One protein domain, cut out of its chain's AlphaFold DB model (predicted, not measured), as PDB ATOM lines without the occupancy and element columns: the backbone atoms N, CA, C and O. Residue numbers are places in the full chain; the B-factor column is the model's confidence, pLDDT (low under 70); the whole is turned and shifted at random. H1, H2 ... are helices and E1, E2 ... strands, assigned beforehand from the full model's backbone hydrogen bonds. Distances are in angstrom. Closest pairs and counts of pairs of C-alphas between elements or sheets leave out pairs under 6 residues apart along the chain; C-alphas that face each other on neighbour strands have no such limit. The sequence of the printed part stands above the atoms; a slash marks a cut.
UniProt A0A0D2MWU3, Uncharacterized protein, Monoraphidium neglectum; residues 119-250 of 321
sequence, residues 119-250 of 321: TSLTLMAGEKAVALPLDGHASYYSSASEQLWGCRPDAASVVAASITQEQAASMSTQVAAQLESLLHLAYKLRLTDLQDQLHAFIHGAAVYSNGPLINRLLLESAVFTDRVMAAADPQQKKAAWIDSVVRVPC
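This is residues 119 to 250 of the 321 residues of an uncharacterized protein of Monoraphidium neglectum (UniProt A0A0D2MWU3). A small, strongly twisted sheet of E3, E4 and E5 sits at the open end of a V made by two long helices, H1 and H2, which join in a helical hairpin at the other end. The two-stranded hairpin E1 and E2 packs on the first half of H1, while the short helices H3 and H4 pack on H1 and H5 packs on H2. The printed part has 132 residues, with five named strands followed by five named helices. The sheet's order is E3, E4, E5, all antiparallel, and the class is mixed. The whole is compact, with a radius of gyration of the C-alphas of 14.4 A and spans of 43 by 30 by 24 A.

Start at the sheet of E3, residues 138 to 142, E4, residues 147 to 152, and E5, residues 155 to 162, a meander in which each strand is the antiparallel neighbour of the one before. N 140 and O 149 are 2.9 A apart, and N 150 and O 158 2.8 A, both within hydrogen-bond range. H1, residues 165 to 188, only grazes this sheet with residues 165 to 172, and H2, residues 192 to 208, only grazes it with residues 201 to 208; the C-alphas of Ala 138 and Ala 205, the closest of E3 and H2, are 4.9 A apart. H1 and H2 touch at a shallow tilt of 30 degrees, opposite ways, closest at the C-alphas of Ala 186 and Gln 195, 5.7 A. Next look for the hairpin of E1, residues 120 to 125, and E2, residues 128 to 133, with N 123 and O 130 at 2.8 A, within hydrogen-bond range; the closest C-alphas of E1 and H1 are those of Ala 125 and Gln 167, 5.2 A apart, while E2 and H1 are apart. H1, the hub, touches H3, residues 216 to 223, at Glu 180 and Ala 222, whose C-alphas are 4.7 A apart, and H4, residues 226 to 231, at His 184 and Val 228, 4.4 A between C-alphas. H5, residues 234 to 246, touches H2, closest at the C-alphas of His 203 and Ser 244, 7.1 A. In all five helices every O i to N i+4 pair is within hydrogen-bond range.

Find C-alpha 165 at (-86.007, -6.567, -48.851); from there H1 runs 34.6 A to C-alpha 188. H2 covers 24.5 A, E5 19.9 A and H5 17.6 A, ending at C-alpha 246, (-87.888, 23.705, -50.564). E1 begins at C-alpha 120, (-69.494, 7.224, -45.976).

The C-alphas farthest apart, those of Ser 145 and Pro 234, are 43.0 A apart. The printed part has no cut and no long link. Mean pLDDT of the printed part is 72.4; look for values under 70 at residues 135 to 138, 151 to 160, 203 to 224 and 234 to 250.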
ATOM      1  N   THR A 119     -66.677  10.121 -44.783       84.06
ATOM      2  CA  THR A 119     -66.718   9.855 -46.235       84.06
ATOM      3  C   THR A 119     -67.923   9.012 -46.640       84.06
ATOM      4  O   THR A 119     -68.465   9.180 -47.734       84.06
ATOM      5  N   SER A 120     -68.370   8.127 -45.750       85.50
ATOM      6  CA  SER A 120     -69.494   7.224 -45.976       85.50
ATOM      7  C   SER A 120     -70.186   6.823 -44.677       85.50
ATOM      8  O   SER A 120     -69.558   6.808 -43.619       85.50
ATOM      9  N   LEU A 121     -71.450   6.413 -44.774       85.69
ATOM     10  CA  LEU A 121     -72.137   5.649 -43.732       85.69
ATOM     11  C   LEU A 121     -71.899   4.157 -43.966       85.69
ATOM     12  O   LEU A 121     -72.211   3.642 -45.041       85.69
ATOM     13  N   THR A 122     -71.362   3.455 -42.972       87.50
ATOM     14  CA  THR A 122     -71.129   2.007 -43.057       87.50
ATOM     15  C   THR A 122     -72.341   1.267 -42.513       87.50
ATOM     16  O   THR A 122     -72.703   1.426 -41.349       87.50
ATOM     17  N   LEU A 123     -72.973   0.451 -43.350       86.31
ATOM     18  CA  LEU A 123     -74.190  -0.293 -43.038       86.31
ATOM     19  C   LEU A 123     -73.943  -1.794 -43.147       86.31
ATOM     20  O   LEU A 123     -73.179  -2.241 -43.999       86.31
ATOM     21  N   MET A 124     -74.654  -2.580 -42.348       86.88
ATOM     22  CA  MET A 124     -74.624  -4.037 -42.424       86.88
ATOM     23  C   MET A 124     -75.851  -4.567 -43.168       86.88
ATOM     24  O   MET A 124     -76.990  -4.378 -42.735       86.88
ATOM     25  N   ALA A 125     -75.602  -5.269 -44.272       83.38
ATOM     26  CA  ALA A 125     -76.577  -6.053 -45.022       83.38
ATOM     27  C   ALA A 125     -76.330  -7.545 -44.743       83.38
ATOM     28  O   ALA A 125     -75.602  -8.223 -45.472       83.38
ATOM     29  N   GLY A 126     -76.879  -8.053 -43.635       83.19
ATOM     30  CA  GLY A 126     -76.478  -9.360 -43.105       83.19
ATOM     31  C   GLY A 126     -75.020  -9.321 -42.638       83.19
ATOM     32  O   GLY A 126     -74.663  -8.473 -41.826       83.19
ATOM     33  N   GLU A 127     -74.173 -10.199 -43.175       84.00
ATOM     34  CA  GLU A 127     -72.733 -10.242 -42.859       84.00
ATOM     35  C   GLU A 127     -71.887  -9.287 -43.720       84.00
ATOM     36  O   GLU A 127     -70.688  -9.132 -43.488       84.00
ATOM     37  N   LYS A 128     -72.485  -8.631 -44.722       84.19
ATOM     38  CA  LYS A 128     -71.759  -7.763 -45.652       84.19
ATOM     39  C   LYS A 128     -71.834  -6.300 -45.220       84.19
ATOM     40  O   LYS A 128     -72.923  -5.739 -45.124       84.19
ATOM     41  N   ALA A 129     -70.674  -5.667 -45.057       85.56
ATOM     42  CA  ALA A 129     -70.580  -4.221 -44.905       85.56
ATOM     43  C   ALA A 129     -70.781  -3.518 -46.261       85.56
ATOM     44  O   ALA A 129     -70.192  -3.896 -47.277       85.56
ATOM     45  N   VAL A 130     -71.621  -2.488 -46.271       84.19
ATOM     46  CA  VAL A 130     -71.925  -1.638 -47.422       84.19
ATOM     47  C   VAL A 130     -71.675  -0.191 -47.018       84.19
ATOM     48  O   VAL A 130     -72.294   0.308 -46.084       84.19
ATOM     49  N   ALA A 131     -70.778   0.487 -47.728       85.69
ATOM     50  CA  ALA A 131     -70.514   1.905 -47.527       85.69
ATOM     51  C   ALA A 131     -71.428   2.740 -48.436       85.69
ATOM     52  O   ALA A 131     -71.366   2.613 -49.660       85.69
ATOM     53  N   LEU A 132     -72.267   3.593 -47.846       81.56
ATOM     54  CA  LEU A 132     -73.018   4.615 -48.570       81.56
ATOM     55  C   LEU A 132     -72.207   5.911 -48.587       81.56
ATOM     56  O   LEU A 132     -72.043   6.518 -47.528       81.56
ATOM     57  N   PRO A 133     -71.683   6.342 -49.740       80.00
ATOM     58  CA  PRO A 133     -70.868   7.542 -49.803       80.00
ATOM     59  C   PRO A 133     -71.715   8.800 -49.543       80.00
ATOM     60  O   PRO A 133     -72.897   8.859 -49.877       80.00
ATOM     61  N   LEU A 134     -71.098   9.804 -48.917       76.56
ATOM     62  CA  LEU A 134     -71.724  11.090 -48.564       76.56
ATOM     63  C   LEU A 134     -71.355  12.223 -49.530       76.56
ATOM     64  O   LEU A 134     -71.557  13.398 -49.245       76.56
ATOM     65  N   ASP A 135     -70.812  11.877 -50.686       69.62
ATOM     66  CA  ASP A 135     -70.399  12.775 -51.767       69.62
ATOM     67  C   ASP A 135     -71.582  13.271 -52.627       69.62
ATOM     68  O   ASP A 135     -71.404  13.715 -53.759       69.62
ATOM     69  N   GLY A 136     -72.805  13.203 -52.090       61.09
ATOM     70  CA  GLY A 136     -74.029  13.613 -52.778       61.09
ATOM     71  C   GLY A 136     -74.591  12.574 -53.752       61.09
ATOM     72  O   GLY A 136     -75.608  12.847 -54.395       61.09
ATOM     73  N   HIS A 137     -73.987  11.383 -53.856       68.06
ATOM     74  CA  HIS A 137     -74.576  10.269 -54.596       68.06
ATOM     75  C   HIS A 137     -75.829   9.741 -53.893       68.06
ATOM     76  O   HIS A 137     -75.860   9.540 -52.679       68.06
ATOM     77  N   ALA A 138     -76.868   9.465 -54.675       68.12
ATOM     78  CA  ALA A 138     -78.061   8.826 -54.150       68.12
ATOM     79  C   ALA A 138     -77.916   7.310 -54.170       68.12
ATOM     80  O   ALA A 138     -77.337   6.743 -55.093       68.12
ATOM     81  N   SER A 139     -78.495   6.651 -53.173       71.44
ATOM     82  CA  SER A 139     -78.596   5.195 -53.131       71.44
ATOM     83  C   SER A 139     -80.059   4.787 -53.032       71.44
ATOM     84  O   SER A 139     -80.791   5.313 -52.193       71.44
ATOM     85  N   TYR A 140     -80.496   3.856 -53.877       73.75
ATOM     86  CA  TYR A 140     -81.857   3.331 -53.832       73.75
ATOM     87  C   TYR A 140     -81.873   1.812 -53.968       73.75
ATOM     88  O   TYR A 140     -81.056   1.213 -54.663       73.75
ATOM     89  N   TYR A 141     -82.824   1.179 -53.291       75.31
ATOM     90  CA  TYR A 141     -83.083  -0.251 -53.414       75.31
ATOM     91  C   TYR A 141     -84.199  -0.485 -54.426       75.31
ATOM     92  O   TYR A 141     -85.204   0.220 -54.413       75.31
ATOM     93  N   SER A 142     -84.035  -1.476 -55.290       77.25
ATOM     94  CA  SER A 142     -85.067  -1.940 -56.211       77.25
ATOM     95  C   SER A 142     -85.564  -3.301 -55.740       77.25
ATOM     96  O   SER A 142     -84.832  -4.284 -55.819       77.25
ATOM     97  N   SER A 143     -86.816  -3.368 -55.278       74.31
ATOM     98  CA  SER A 143     -87.452  -4.631 -54.877       74.31
ATOM     99  C   SER A 143     -87.672  -5.580 -56.055       74.31
ATOM    100  O   SER A 143     -87.635  -6.788 -55.876       74.31
ATOM    101  N   ALA A 144     -87.851  -5.045 -57.267       78.75
ATOM    102  CA  ALA A 144     -88.013  -5.842 -58.481       78.75
ATOM    103  C   ALA A 144     -86.735  -6.591 -58.887       78.75
ATOM    104  O   ALA A 144     -86.818  -7.639 -59.520       78.75
ATOM    105  N   SER A 145     -85.562  -6.048 -58.552       78.19
ATOM    106  CA  SER A 145     -84.268  -6.630 -58.925       78.19
ATOM    107  C   SER A 145     -83.432  -7.082 -57.729       78.19
ATOM    108  O   SER A 145     -82.308  -7.518 -57.940       78.19
ATOM    109  N   GLU A 146     -83.940  -6.930 -56.502       82.19
ATOM    110  CA  GLU A 146     -83.234  -7.191 -55.234       82.19
ATOM    111  C   GLU A 146     -81.806  -6.621 -55.210       82.19
ATOM    112  O   GLU A 146     -80.823  -7.264 -54.836       82.19
ATOM    113  N   GLN A 147     -81.684  -5.377 -55.676       81.94
ATOM    114  CA  GLN A 147     -80.402  -4.702 -55.840       81.94
ATOM    115  C   GLN A 147     -80.438  -3.310 -55.232       81.94
ATOM    116  O   GLN A 147     -81.391  -2.551 -55.412       81.94
ATOM    117  N   LEU A 148     -79.355  -2.978 -54.542       79.62
ATOM    118  CA  LEU A 148     -78.994  -1.625 -54.180       79.62
ATOM    119  C   LEU A 148     -78.224  -0.990 -55.332       79.62
ATOM    120  O   LEU A 148     -77.213  -1.524 -55.790       79.62
ATOM    121  N   TRP A 149     -78.687   0.174 -55.750       76.75
ATOM    122  CA  TRP A 149     -78.116   0.973 -56.818       76.75
ATOM    123  C   TRP A 149     -77.565   2.278 -56.254       76.75
ATOM    124  O   TRP A 149     -78.216   2.914 -55.427       76.75
ATOM    125  N   GLY A 150     -76.390   2.680 -56.730       74.31
ATOM    126  CA  GLY A 150     -75.845   4.022 -56.563       74.31
ATOM    127  C   GLY A 150     -76.075   4.840 -57.833       74.31
ATOM    128  O   GLY A 150     -75.722   4.402 -58.929       74.31
ATOM    129  N   CYS A 151     -76.657   6.025 -57.692       65.69
ATOM    130  CA  CYS A 151     -76.844   6.995 -58.765       65.69
ATOM    131  C   CYS A 151     -75.889   8.165 -58.576       65.69
ATOM    132  O   CYS A 151     -75.926   8.843 -57.543       65.69
ATOM    133  N   ARG A 152     -75.082   8.436 -59.606       64.62
ATOM    134  CA  ARG A 152     -74.314   9.676 -59.680       64.62
ATOM    135  C   ARG A 152     -75.074  10.728 -60.487       64.62
ATOM    136  O   ARG A 152     -75.711  10.354 -61.468       64.62
ATOM    137  N   PRO A 153     -74.994  12.022 -60.127       52.31
ATOM    138  CA  PRO A 153     -75.588  13.104 -60.916       52.31
ATOM    139  C   PRO A 153     -75.122  13.139 -62.381       52.31
ATOM    140  O   PRO A 153     -75.832  13.657 -63.237       52.31
ATOM    141  N   ASP A 154     -73.934  12.601 -62.667       56.06
ATOM    142  CA  ASP A 154     -73.226  12.687 -63.946       56.06
ATOM    143  C   ASP A 154     -72.965  11.327 -64.627       56.06
ATOM    144  O   ASP A 154     -72.421  11.296 -65.733       56.06
ATOM    145  N   ALA A 155     -73.351  10.200 -64.014       54.72
ATOM    146  CA  ALA A 155     -73.018   8.865 -64.512       54.72
ATOM    147  C   ALA A 155     -74.196   7.881 -64.473       54.72
ATOM    148  O   ALA A 155     -75.191   8.075 -63.777       54.72
ATOM    149  N   ALA A 156     -74.052   6.784 -65.222       61.00
ATOM    150  CA  ALA A 156     -74.988   5.665 -65.199       61.00
ATOM    151  C   ALA A 156     -75.093   5.053 -63.791       61.00
ATOM    152  O   ALA A 156     -74.096   4.953 -63.072       61.00
ATOM    153  N   SER A 157     -76.297   4.618 -63.415       64.50
ATOM    154  CA  SER A 157     -76.544   3.905 -62.163       64.50
ATOM    155  C   SER A 157     -75.690   2.636 -62.084       64.50
ATOM    156  O   SER A 157     -75.632   1.861 -63.040       64.50
ATOM    157  N   VAL A 158     -75.049   2.405 -60.939       69.50
ATOM    158  CA  VAL A 158     -74.203   1.226 -60.697       69.50
ATOM    159  C   VAL A 158     -74.843   0.356 -59.624       69.50
ATOM    160  O   VAL A 158     -75.287   0.867 -58.598       69.50
ATOM    161  N   VAL A 159     -74.871  -0.965 -59.833       64.69
ATOM    162  CA  VAL A 159     -75.279  -1.917 -58.790       64.69
ATOM    163  C   VAL A 159     -74.209  -1.928 -57.700       64.69
ATOM    164  O   VAL A 159     -73.091  -2.388 -57.922       64.69
ATOM    165  N   ALA A 160     -74.552  -1.427 -56.518       67.75
ATOM    166  CA  ALA A 160     -73.671  -1.407 -55.355       67.75
ATOM    167  C   ALA A 160     -73.671  -2.760 -54.619       67.75
ATOM    168  O   ALA A 160     -72.631  -3.214 -54.140       67.75
ATOM    169  N   ALA A 161     -74.827  -3.428 -54.537       74.38
ATOM    170  CA  ALA A 161     -74.949  -4.754 -53.933       74.38
ATOM    171  C   ALA A 161     -76.254  -5.452 -54.342       74.38
ATOM    172  O   ALA A 161     -77.255  -4.790 -54.588       74.38
ATOM    173  N   SER A 162     -76.265  -6.785 -54.329       82.75
ATOM    174  CA  SER A 162     -77.510  -7.564 -54.270       82.75
ATOM    175  C   SER A 162     -77.897  -7.748 -52.804       82.75
ATOM    176  O   SER A 162     -77.067  -8.224 -52.025       82.75
ATOM    177  N   ILE A 163     -79.106  -7.337 -52.430       82.31
ATOM    178  CA  ILE A 163     -79.610  -7.375 -51.048       82.31
ATOM    179  C   ILE A 163     -81.097  -7.731 -51.039       82.31
ATOM    180  O   ILE A 163     -81.822  -7.383 -51.967       82.31
ATOM    181  N   THR A 164     -81.565  -8.390 -49.983       85.25
ATOM    182  CA  THR A 164     -82.988  -8.718 -49.814       85.25
ATOM    183  C   THR A 164     -83.791  -7.513 -49.322       85.25
ATOM    184  O   THR A 164     -83.243  -6.528 -48.817       85.25
ATOM    185  N   GLN A 165     -85.122  -7.604 -49.390       81.62
ATOM    186  CA  GLN A 165     -86.007  -6.567 -48.851       81.62
ATOM    187  C   GLN A 165     -85.843  -6.373 -47.332       81.62
ATOM    188  O   GLN A 165     -85.867  -5.241 -46.851       81.62
ATOM    189  N   GLU A 166     -85.647  -7.453 -46.573       83.38
ATOM    190  CA  GLU A 166     -85.405  -7.381 -45.125       83.38
ATOM    191  C   GLU A 166     -84.073  -6.693 -44.809       83.38
ATOM    192  O   GLU A 166     -83.998  -5.846 -43.916       83.38
ATOM    193  N   GLN A 167     -83.028  -6.998 -45.585       84.81
ATOM    194  CA  GLN A 167     -81.736  -6.322 -45.473       84.81
ATOM    195  C   GLN A 167     -81.867  -4.834 -45.801       84.81
ATOM    196  O   GLN A 167     -81.355  -4.008 -45.051       84.81
ATOM    197  N   ALA A 168     -82.611  -4.474 -46.851       81.06
ATOM    198  CA  ALA A 168     -82.882  -3.080 -47.193       81.06
ATOM    199  C   ALA A 168     -83.631  -2.331 -46.072       81.06
ATOM    200  O   ALA A 168     -83.277  -1.196 -45.748       81.06
ATOM    201  N   ALA A 169     -84.626  -2.961 -45.437       80.69
ATOM    202  CA  ALA A 169     -85.345  -2.377 -44.302       80.69
ATOM    203  C   ALA A 169     -84.432  -2.181 -43.077       80.69
ATOM    204  O   ALA A 169     -84.435  -1.112 -42.467       80.69
ATOM    205  N   SER A 170     -83.598  -3.176 -42.754       85.12
ATOM    206  CA  SER A 170     -82.595  -3.070 -41.684       85.12
ATOM    207  C   SER A 170     -81.579  -1.955 -41.959       85.12
ATOM    208  O   SER A 170     -81.308  -1.129 -41.086       85.12
ATOM    209  N   MET A 171     -81.060  -1.884 -43.188       84.44
ATOM    210  CA  MET A 171     -80.144  -0.826 -43.621       84.44
ATOM    211  C   MET A 171     -80.783   0.556 -43.511       84.44
ATOM    212  O   MET A 171     -80.121   1.486 -43.060       84.44
ATOM    213  N   SER A 172     -82.065   0.687 -43.860       80.62
ATOM    214  CA  SER A 172     -82.801   1.948 -43.722       80.62
ATOM    215  C   SER A 172     -82.755   2.430 -42.268       80.62
ATOM    216  O   SER A 172     -82.298   3.538 -41.994       80.62
ATOM    217  N   THR A 173     -83.116   1.568 -41.314       83.69
ATOM    218  CA  THR A 173     -83.064   1.881 -39.875       83.69
ATOM    219  C   THR A 173     -81.656   2.255 -39.405       83.69
ATOM    220  O   THR A 173     -81.497   3.191 -38.620       83.69
ATOM    221  N   GLN A 174     -80.622   1.573 -39.906       87.31
ATOM    222  CA  GLN A 174     -79.229   1.903 -39.597       87.31
ATOM    223  C   GLN A 174     -78.831   3.293 -40.122       87.31
ATOM    224  O   GLN A 174     -78.186   4.045 -39.392       87.31
ATOM    225  N   VAL A 175     -79.253   3.660 -41.341       85.69
ATOM    226  CA  VAL A 175     -79.037   5.008 -41.896       85.69
ATOM    227  C   VAL A 175     -79.684   6.057 -41.001       85.69
ATOM    228  O   VAL A 175     -79.015   7.020 -40.638       85.69
ATOM    229  N   ALA A 176     -80.949   5.865 -40.609       83.06
ATOM    230  CA  ALA A 176     -81.636   6.803 -39.722       83.06
ATOM    231  C   ALA A 176     -80.897   6.987 -38.393       83.06
ATOM    232  O   ALA A 176     -80.637   8.119 -37.998       83.06
ATOM    233  N   ALA A 177     -80.515   5.891 -37.735       86.50
ATOM    234  CA  ALA A 177     -79.841   5.949 -36.442       86.50
ATOM    235  C   ALA A 177     -78.473   6.652 -36.519       86.50
ATOM    236  O   ALA A 177     -78.152   7.491 -35.674       86.50
ATOM    237  N   GLN A 178     -77.667   6.346 -37.545       88.62
ATOM    238  CA  GLN A 178     -76.372   7.005 -37.740       88.62
ATOM    239  C   GLN A 178     -76.543   8.489 -38.076       88.62
ATOM    240  O   GLN A 178     -75.849   9.333 -37.507       88.62
ATOM    241  N   LEU A 179     -77.488   8.811 -38.961       86.62
ATOM    242  CA  LEU A 179     -77.761  10.179 -39.382       86.62
ATOM    243  C   LEU A 179     -78.279  11.038 -38.223       86.62
ATOM    244  O   LEU A 179     -77.793  12.151 -38.043       86.62
ATOM    245  N   GLU A 180     -79.210  10.524 -37.416       88.62
ATOM    246  CA  GLU A 180     -79.711  11.211 -36.224       88.62
ATOM    247  C   GLU A 180     -78.562  11.553 -35.264       88.62
ATOM    248  O   GLU A 180     -78.417  12.705 -34.848       88.62
ATOM    249  N   SER A 181     -77.720  10.565 -34.936       90.94
ATOM    250  CA  SER A 181     -76.590  10.747 -34.019       90.94
ATOM    251  C   SER A 181     -75.611  11.808 -34.530       90.94
ATOM    252  O   SER A 181     -75.250  12.739 -33.800       90.94
ATOM    253  N   LEU A 182     -75.240  11.718 -35.811       91.31
ATOM    254  CA  LEU A 182     -74.335  12.664 -36.458       91.31
ATOM    255  C   LEU A 182     -74.929  14.073 -36.528       91.31
ATOM    256  O   LEU A 182     -74.225  15.026 -36.204       91.31
ATOM    257  N   LEU A 183     -76.210  14.223 -36.879       87.56
ATOM    258  CA  LEU A 183     -76.888  15.524 -36.900       87.56
ATOM    259  C   LEU A 183     -76.951  16.140 -35.505       87.56
ATOM    260  O   LEU A 183     -76.595  17.306 -35.335       87.56
ATOM    261  N   HIS A 184     -77.357  15.364 -34.497       90.38
ATOM    262  CA  HIS A 184     -77.389  15.823 -33.112       90.38
ATOM    263  C   HIS A 184     -76.017  16.357 -32.680       90.38
ATOM    264  O   HIS A 184     -75.933  17.471 -32.158       90.38
ATOM    265  N   LEU A 185     -74.943  15.602 -32.933       92.94
ATOM    266  CA  LEU A 185     -73.580  16.010 -32.586       92.94
ATOM    267  C   LEU A 185     -73.126  17.225 -33.400       92.94
ATOM    268  O   LEU A 185     -72.586  18.171 -32.826       92.94
ATOM    269  N   ALA A 186     -73.392  17.251 -34.707       89.88
ATOM    270  CA  ALA A 186     -73.025  18.357 -35.584       89.88
ATOM    271  C   ALA A 186     -73.685  19.675 -35.148       89.88
ATOM    272  O   ALA A 186     -73.019  20.716 -35.105       89.88
ATOM    273  N   TYR A 187     -74.965  19.640 -34.770       87.81
ATOM    274  CA  TYR A 187     -75.677  20.800 -34.233       87.81
ATOM    275  C   TYR A 187     -75.181  21.195 -32.848       87.81
ATOM    276  O   TYR A 187     -74.781  22.345 -32.648       87.81
ATOM    277  N   LYS A 188     -75.134  20.238 -31.913       90.00
ATOM    278  CA  LYS A 188     -74.719  20.474 -30.526       90.00
ATOM    279  C   LYS A 188     -73.321  21.093 -30.451       90.00
ATOM    280  O   LYS A 188     -73.108  22.053 -29.712       90.00
ATOM    281  N   LEU A 189     -72.390  20.581 -31.256       90.88
ATOM    282  CA  LEU A 189     -70.995  21.023 -31.305       90.88
ATOM    283  C   LEU A 189     -70.757  22.186 -32.285       90.88
ATOM    284  O   LEU A 189     -69.649  22.723 -32.343       90.88
ATOM    285  N   ARG A 190     -71.788  22.617 -33.027       89.00
ATOM    286  CA  ARG A 190     -71.728  23.689 -34.039       89.00
ATOM    287  C   ARG A 190     -70.632  23.462 -35.091       89.00
ATOM    288  O   ARG A 190     -69.858  24.376 -35.399       89.00
ATOM    289  N   LEU A 191     -70.570  22.237 -35.606       87.81
ATOM    290  CA  LEU A 191     -69.652  21.800 -36.659       87.81
ATOM    291  C   LEU A 191     -70.291  22.061 -38.030       87.81
ATOM    292  O   LEU A 191     -70.930  21.177 -38.589       87.81
ATOM    293  N   THR A 192     -70.157  23.286 -38.544       84.50
ATOM    294  CA  THR A 192     -70.827  23.749 -39.777       84.50
ATOM    295  C   THR A 192     -70.533  22.870 -40.985       84.50
ATOM    296  O   THR A 192     -71.463  22.442 -41.650       84.50
ATOM    297  N   ASP A 193     -69.272  22.508 -41.204       84.12
ATOM    298  CA  ASP A 193     -68.880  21.730 -42.385       84.12
ATOM    299  C   ASP A 193     -69.510  20.327 -42.361       84.12
ATOM    300  O   ASP A 193     -69.950  19.807 -43.383       84.12
ATOM    301  N   LEU A 194     -69.628  19.740 -41.162       86.44
ATOM    302  CA  LEU A 194     -70.323  18.471 -40.964       86.44
ATOM    303  C   LEU A 194     -71.839  18.629 -41.157       86.44
ATOM    304  O   LEU A 194     -72.461  17.758 -41.758       86.44
ATOM    305  N   GLN A 195     -72.439  19.728 -40.681       83.06
ATOM    306  CA  GLN A 195     -73.858  20.025 -40.932       83.06
ATOM    307  C   GLN A 195     -74.137  20.112 -42.437       83.06
ATOM    308  O   GLN A 195     -75.047  19.444 -42.925       83.06
ATOM    309  N   ASP A 196     -73.320  20.867 -43.174       77.75
ATOM    310  CA  ASP A 196     -73.462  21.053 -44.619       77.75
ATOM    311  C   ASP A 196     -73.314  19.725 -45.371       77.75
ATOM    312  O   ASP A 196     -74.116  19.414 -46.255       77.75
ATOM    313  N   GLN A 197     -72.346  18.893 -44.976       80.25
ATOM    314  CA  GLN A 197     -72.143  17.577 -45.576       80.25
ATOM    315  C   GLN A 197     -73.331  16.631 -45.334       80.25
ATOM    316  O   GLN A 197     -73.804  15.971 -46.264       80.25
ATOM    317  N   LEU A 198     -73.852  16.578 -44.104       81.06
ATOM    318  CA  LEU A 198     -75.018  15.756 -43.771       81.06
ATOM    319  C   LEU A 198     -76.275  16.248 -44.502       81.06
ATOM    320  O   LEU A 198     -77.058  15.438 -45.001       81.06
ATOM    321  N   HIS A 199     -76.457  17.564 -44.624       76.19
ATOM    322  CA  HIS A 199     -77.559  18.145 -45.388       76.19
ATOM    323  C   HIS A 199     -77.452  17.853 -46.883       76.19
ATOM    324  O   HIS A 199     -78.462  17.515 -47.502       76.19
ATOM    325  N   ALA A 200     -76.251  17.914 -47.462       73.88
ATOM    326  CA  ALA A 200     -76.023  17.544 -48.856       73.88
ATOM    327  C   ALA A 200     -76.389  16.075 -49.118       73.88
ATOM    328  O   ALA A 200     -77.046  15.774 -50.118       73.88
ATOM    329  N   PHE A 201     -76.045  15.173 -48.195       77.25
ATOM    330  CA  PHE A 201     -76.447  13.770 -48.272       77.25
ATOM    331  C   PHE A 201     -77.967  13.585 -48.190       77.25
ATOM    332  O   PHE A 201     -78.545  12.915 -49.045       77.25
ATOM    333  N   ILE A 202     -78.630  14.211 -47.211       74.88
ATOM    334  CA  ILE A 202     -80.098  14.159 -47.063       74.88
ATOM    335  C   ILE A 202     -80.779  14.671 -48.331       74.88
ATOM    336  O   ILE A 202     -81.727  14.060 -48.824       74.88
ATOM    337  N   HIS A 203     -80.277  15.776 -48.874       69.50
ATOM    338  CA  HIS A 203     -80.774  16.368 -50.102       69.50
ATOM    339  C   HIS A 203     -80.615  15.420 -51.296       69.50
ATOM    340  O   HIS A 203     -81.583  15.177 -52.015       69.50
ATOM    341  N   GLY A 204     -79.418  14.858 -51.494       65.50
ATOM    342  CA  GLY A 204     -79.165  13.871 -52.543       65.50
ATOM    343  C   GLY A 204     -80.107  12.677 -52.414       65.50
ATOM    344  O   GLY A 204     -80.801  12.328 -53.364       65.50
ATOM    345  N   ALA A 205     -80.237  12.111 -51.216       66.56
ATOM    346  CA  ALA A 205     -81.168  11.019 -50.984       66.56
ATOM    347  C   ALA A 205     -82.610  11.407 -51.350       66.56
ATOM    348  O   ALA A 205     -83.262  10.658 -52.066       66.56
ATOM    349  N   ALA A 206     -83.089  12.581 -50.939       63.69
ATOM    350  CA  ALA A 206     -84.473  12.999 -51.139       63.69
ATOM    351  C   ALA A 206     -84.838  13.395 -52.584       63.69
ATOM    352  O   ALA A 206     -85.989  13.232 -52.984       63.69
ATOM    353  N   VAL A 207     -83.890  13.901 -53.382       58.88
ATOM    354  CA  VAL A 207     -84.129  14.234 -54.804       58.88
ATOM    355  C   VAL A 207     -84.311  12.976 -55.653       58.88
ATOM    356  O   VAL A 207     -85.088  12.974 -56.608       58.88
ATOM    357  N   TYR A 208     -83.608  11.899 -55.305       55.34
ATOM    358  CA  TYR A 208     -83.569  10.672 -56.098       55.34
ATOM    359  C   TYR A 208     -84.356   9.509 -55.457       55.34
ATOM    360  O   TYR A 208     -84.503   8.454 -56.082       55.34
ATOM    361  N   SER A 209     -84.903   9.673 -54.243       51.97
ATOM    362  CA  SER A 209     -85.671   8.635 -53.545       51.97
ATOM    363  C   SER A 209     -87.155   8.624 -53.923       51.97
ATOM    364  O   SER A 209     -88.042   8.986 -53.159       51.97
ATOM    365  N   ASN A 210     -87.443   8.034 -55.081       51.00
ATOM    366  CA  ASN A 210     -88.666   7.229 -55.213       51.00
ATOM    367  C   ASN A 210     -88.436   5.773 -54.746       51.00
ATOM    368  O   ASN A 210     -89.305   4.922 -54.925       51.00
ATOM    369  N   GLY A 211     -87.259   5.464 -54.180       48.03
ATOM    370  CA  GLY A 211     -86.849   4.112 -53.806       48.03
ATOM    371  C   GLY A 211     -86.809   3.834 -52.287       48.03
ATOM    372  O   GLY A 211     -86.518   4.733 -51.501       48.03
ATOM    373  N   PRO A 212     -87.053   2.580 -51.862       49.88
ATOM    374  CA  PRO A 212     -87.244   2.157 -50.464       49.88
ATOM    375  C   PRO A 212     -86.050   2.218 -49.492       49.88
ATOM    376  O   PRO A 212     -86.304   2.190 -48.294       49.88
ATOM    377  N   LEU A 213     -84.782   2.277 -49.930       57.12
ATOM    378  CA  LEU A 213     -83.645   2.157 -48.984       57.12
ATOM    379  C   LEU A 213     -83.439   3.398 -48.107       57.12
ATOM    380  O   LEU A 213     -82.916   3.319 -47.002       57.12
ATOM    381  N   ILE A 214     -83.835   4.557 -48.623       60.62
ATOM    382  CA  ILE A 214     -83.867   5.809 -47.881       60.62
ATOM    383  C   ILE A 214     -85.214   6.449 -48.205       60.62
ATOM    384  O   ILE A 214     -85.328   7.361 -49.024       60.62
ATOM    385  N   ASN A 215     -86.271   5.893 -47.612       58.59
ATOM    386  CA  ASN A 215     -87.594   6.490 -47.724       58.59
ATOM    387  C   ASN A 215     -87.587   7.844 -47.000       58.59
ATOM    388  O   ASN A 215     -87.081   7.967 -45.882       58.59
ATOM    389  N   ARG A 216     -88.195   8.850 -47.626       57.84
ATOM    390  CA  ARG A 216     -88.442  10.172 -47.052       57.84
ATOM    391  C   ARG A 216     -88.949  10.125 -45.608       57.84
ATOM    392  O   ARG A 216     -88.423  10.856 -44.781       57.84
ATOM    393  N   LEU A 217     -89.918   9.264 -45.285       58.81
ATOM    394  CA  LEU A 217     -90.459   9.155 -43.918       58.81
ATOM    395  C   LEU A 217     -89.384   8.799 -42.890       58.81
ATOM    396  O   LEU A 217     -89.421   9.255 -41.750       58.81
ATOM    397  N   LEU A 218     -88.413   8.001 -43.319       62.78
ATOM    398  CA  LEU A 218     -87.347   7.493 -42.483       62.78
ATOM    399  C   LEU A 218     -86.249   8.554 -42.282       62.78
ATOM    400  O   LEU A 218     -85.766   8.737 -41.165       62.78
ATOM    401  N   LEU A 219     -85.954   9.347 -43.320       62.78
ATOM    402  CA  LEU A 219     -85.148  10.567 -43.190       62.78
ATOM    403  C   LEU A 219     -85.819  11.597 -42.279       62.78
ATOM    404  O   LEU A 219     -85.161  12.160 -41.411       62.78
ATOM    405  N   GLU A 220     -87.125  11.815 -42.430       61.62
ATOM    406  CA  GLU A 220     -87.875  12.720 -41.557       61.62
ATOM    407  C   GLU A 220     -87.804  12.255 -40.096       61.62
ATOM    408  O   GLU A 220     -87.561  13.069 -39.207       61.62
ATOM    409  N   SER A 221     -87.938  10.950 -39.841       65.50
ATOM    410  CA  SER A 221     -87.818  10.405 -38.487       65.50
ATOM    411  C   SER A 221     -86.410  10.492 -37.898       65.50
ATOM    412  O   SER A 221     -86.299  10.480 -36.683       65.50
ATOM    413  N   ALA A 222     -85.358  10.608 -38.713       67.50
ATOM    414  CA  ALA A 222     -83.981  10.778 -38.242       67.50
ATOM    415  C   ALA A 222     -83.603  12.252 -38.026       67.50
ATOM    416  O   ALA A 222     -82.893  12.593 -37.084       67.50
ATOM    417  N   VAL A 223     -84.074  13.144 -38.904       67.81
ATOM    418  CA  VAL A 223     -83.742  14.579 -38.879       67.81
ATOM    419  C   VAL A 223     -84.554  15.325 -37.821       67.81
ATOM    420  O   VAL A 223     -84.052  16.259 -37.200       67.81
ATOM    421  N   PHE A 224     -85.811  14.931 -37.610       69.94
ATOM    422  CA  PHE A 224     -86.748  15.662 -36.756       69.94
ATOM    423  C   PHE A 224     -86.982  15.001 -35.395       69.94
ATOM    424  O   PHE A 224     -88.039  15.208 -34.799       69.94
ATOM    425  N   THR A 225     -86.026  14.223 -34.878       76.50
ATOM    426  CA  THR A 225     -86.147  13.710 -33.506       76.50
ATOM    427  C   THR A 225     -86.066  14.838 -32.488       76.50
ATOM    428  O   THR A 225     -85.404  15.856 -32.710       76.50
ATOM    429  N   ASP A 226     -86.691  14.641 -31.325       77.19
ATOM    430  CA  ASP A 226     -86.618  15.596 -30.215       77.19
ATOM    431  C   ASP A 226     -85.164  15.912 -29.836       77.19
ATOM    432  O   ASP A 226     -84.844  17.050 -29.498       77.19
ATOM    433  N   ARG A 227     -84.263  14.928 -29.953       82.75
ATOM    434  CA  ARG A 227     -82.830  15.075 -29.670       82.75
ATOM    435  C   ARG A 227     -82.139  16.010 -30.667       82.75
ATOM    436  O   ARG A 227     -81.443  16.936 -30.244       82.75
ATOM    437  N   VAL A 228     -82.334  15.804 -31.971       79.69
ATOM    438  CA  VAL A 228     -81.748  16.665 -33.017       79.69
ATOM    439  C   VAL A 228     -82.349  18.067 -32.948       79.69
ATOM    440  O   VAL A 228     -81.628  19.070 -32.954       79.69
ATOM    441  N   MET A 229     -83.668  18.149 -32.776       78.25
ATOM    442  CA  MET A 229     -84.372  19.418 -32.646       78.25
ATOM    443  C   MET A 229     -84.007  20.148 -31.351       78.25
ATOM    444  O   MET A 229     -83.972  21.370 -31.345       78.25
ATOM    445  N   ALA A 230     -83.680  19.480 -30.251       79.56
ATOM    446  CA  ALA A 230     -83.183  20.169 -29.060       79.56
ATOM    447  C   ALA A 230     -81.795  20.795 -29.287       79.56
ATOM    448  O   ALA A 230     -81.521  21.873 -28.758       79.56
ATOM    449  N   ALA A 231     -80.941  20.153 -30.093       83.12
ATOM    450  CA  ALA A 231     -79.574  20.601 -30.353       83.12
ATOM    451  C   ALA A 231     -79.471  21.751 -31.369       83.12
ATOM    452  O   ALA A 231     -78.577  22.588 -31.247       83.12
ATOM    453  N   ALA A 232     -80.366  21.808 -32.358       76.19
ATOM    454  CA  ALA A 232     -80.341  22.844 -33.389       76.19
ATOM    455  C   ALA A 232     -80.825  24.208 -32.856       76.19
ATOM    456  O   ALA A 232     -81.854  24.312 -32.172       76.19
ATOM    457  N   ASP A 233     -80.118  25.288 -33.202       72.31
ATOM    458  CA  ASP A 233     -80.575  26.640 -32.875       72.31
ATOM    459  C   ASP A 233     -81.798  27.054 -33.735       72.31
ATOM    460  O   ASP A 233     -82.081  26.436 -34.764       72.31
ATOM    461  N   PRO A 234     -82.582  28.076 -33.340       61.75
ATOM    462  CA  PRO A 234     -83.780  28.479 -34.085       61.75
ATOM    463  C   PRO A 234     -83.535  28.886 -35.549       61.75
ATOM    464  O   PRO A 234     -84.424  28.709 -36.383       61.75
ATOM    465  N   GLN A 235     -82.359  29.427 -35.881       59.66
ATOM    466  CA  GLN A 235     -82.006  29.813 -37.251       59.66
ATOM    467  C   GLN A 235     -81.579  28.592 -38.079       59.66
ATOM    468  O   GLN A 235     -81.993  28.466 -39.230       59.66
ATOM    469  N   GLN A 236     -80.842  27.660 -37.481       61.00
ATOM    470  CA  GLN A 236     -80.451  26.372 -38.055       61.00
ATOM    471  C   GLN A 236     -81.664  25.477 -38.306       61.00
ATOM    472  O   GLN A 236     -81.812  24.955 -39.404       61.00
ATOM    473  N   LYS A 237     -82.593  25.391 -37.344       58.34
ATOM    474  CA  LYS A 237     -83.895  24.718 -37.510       58.34
ATOM    475  C   LYS A 237     -84.639  25.234 -38.729       58.34
ATOM    476  O   LYS A 237     -85.200  24.458 -39.494       58.34
ATOM    477  N   LYS A 238     -84.626  26.553 -38.917       49.09
ATOM    478  CA  LYS A 238     -85.268  27.214 -40.049       49.09
ATOM    479  C   LYS A 238     -84.544  26.939 -41.370       49.09
ATOM    480  O   LYS A 238     -85.218  26.714 -42.368       49.09
ATOM    481  N   ALA A 239     -83.213  26.943 -41.396       49.53
ATOM    482  CA  ALA A 239     -82.430  26.640 -42.596       49.53
ATOM    483  C   ALA A 239     -82.558  25.164 -43.010       49.53
ATOM    484  O   ALA A 239     -82.863  24.886 -44.165       49.53
ATOM    485  N   ALA A 240     -82.444  24.237 -42.056       51.72
ATOM    486  CA  ALA A 240     -82.656  22.806 -42.267       51.72
ATOM    487  C   ALA A 240     -84.079  22.508 -42.755       51.72
ATOM    488  O   ALA A 240     -84.279  21.675 -43.635       51.72
ATOM    489  N   TRP A 241     -85.075  23.230 -42.232       49.94
ATOM    490  CA  TRP A 241     -86.457  23.173 -42.702       49.94
ATOM    491  C   TRP A 241     -86.621  23.712 -44.128       49.94
ATOM    492  O   TRP A 241     -87.279  23.080 -44.945       49.94
ATOM    493  N   ILE A 242     -86.000  24.848 -44.458       46.34
ATOM    494  CA  ILE A 242     -86.024  25.382 -45.824       46.34
ATOM    495  C   ILE A 242     -85.368  24.378 -46.776       46.34
ATOM    496  O   ILE A 242     -85.994  23.997 -47.752       46.34
ATOM    497  N   ASP A 243     -84.182  23.850 -46.493       46.72
ATOM    498  CA  ASP A 243     -83.551  22.899 -47.416       46.72
ATOM    499  C   ASP A 243     -84.322  21.571 -47.541       46.72
ATOM    500  O   ASP A 243     -84.429  21.031 -48.643       46.72
ATOM    501  N   SER A 244     -84.948  21.081 -46.466       47.38
ATOM    502  CA  SER A 244     -85.752  19.844 -46.497       47.38
ATOM    503  C   SER A 244     -87.154  20.006 -47.102       47.38
ATOM    504  O   SER A 244     -87.698  19.036 -47.626       47.38
ATOM    505  N   VAL A 245     -87.750  21.202 -47.077       41.75
ATOM    506  CA  VAL A 245     -89.089  21.471 -47.642       41.75
ATOM    507  C   VAL A 245     -89.013  22.102 -49.037       41.75
ATOM    508  O   VAL A 245     -89.855  21.829 -49.885       41.75
ATOM    509  N   VAL A 246     -88.017  22.948 -49.305       40.38
ATOM    510  CA  VAL A 246     -87.888  23.705 -50.564       40.38
ATOM    511  C   VAL A 246     -87.200  22.896 -51.661       40.38
ATOM    512  O   VAL A 246     -87.532  23.085 -52.831       40.38
ATOM    513  N   ARG A 247     -86.249  22.017 -51.315       39.12
ATOM    514  CA  ARG A 247     -85.435  21.299 -52.311       39.12
ATOM    515  C   ARG A 247     -85.784  19.827 -52.493       39.12
ATOM    516  O   ARG A 247     -85.551  19.284 -53.569       39.12
ATOM    517  N   VAL A 248     -86.396  19.195 -51.496       40.81
ATOM    518  CA  VAL A 248     -87.204  18.002 -51.757       40.81
ATOM    519  C   VAL A 248     -88.431  18.532 -52.475       40.81
ATOM    520  O   VAL A 248     -89.095  19.400 -51.902       40.81
ATOM    521  N   PRO A 249     -88.751  18.104 -53.709       36.19
ATOM    522  CA  PRO A 249     -90.032  18.453 -54.287       36.19
ATOM    523  C   PRO A 249     -91.064  18.047 -53.246       36.19
ATOM    524  O   PRO A 249     -91.205  16.864 -52.925       36.19
ATOM    525  N   CYS A 250     -91.724  19.035 -52.643       34.00
ATOM    526  CA  CYS A 250     -92.948  18.806 -51.918       34.00
ATOM    527  C   CYS A 250     -93.797  18.000 -52.891       34.00
ATOM    528  O   CYS A 250     -94.284  18.554 -53.875       34.00
TER     529      CYS A 250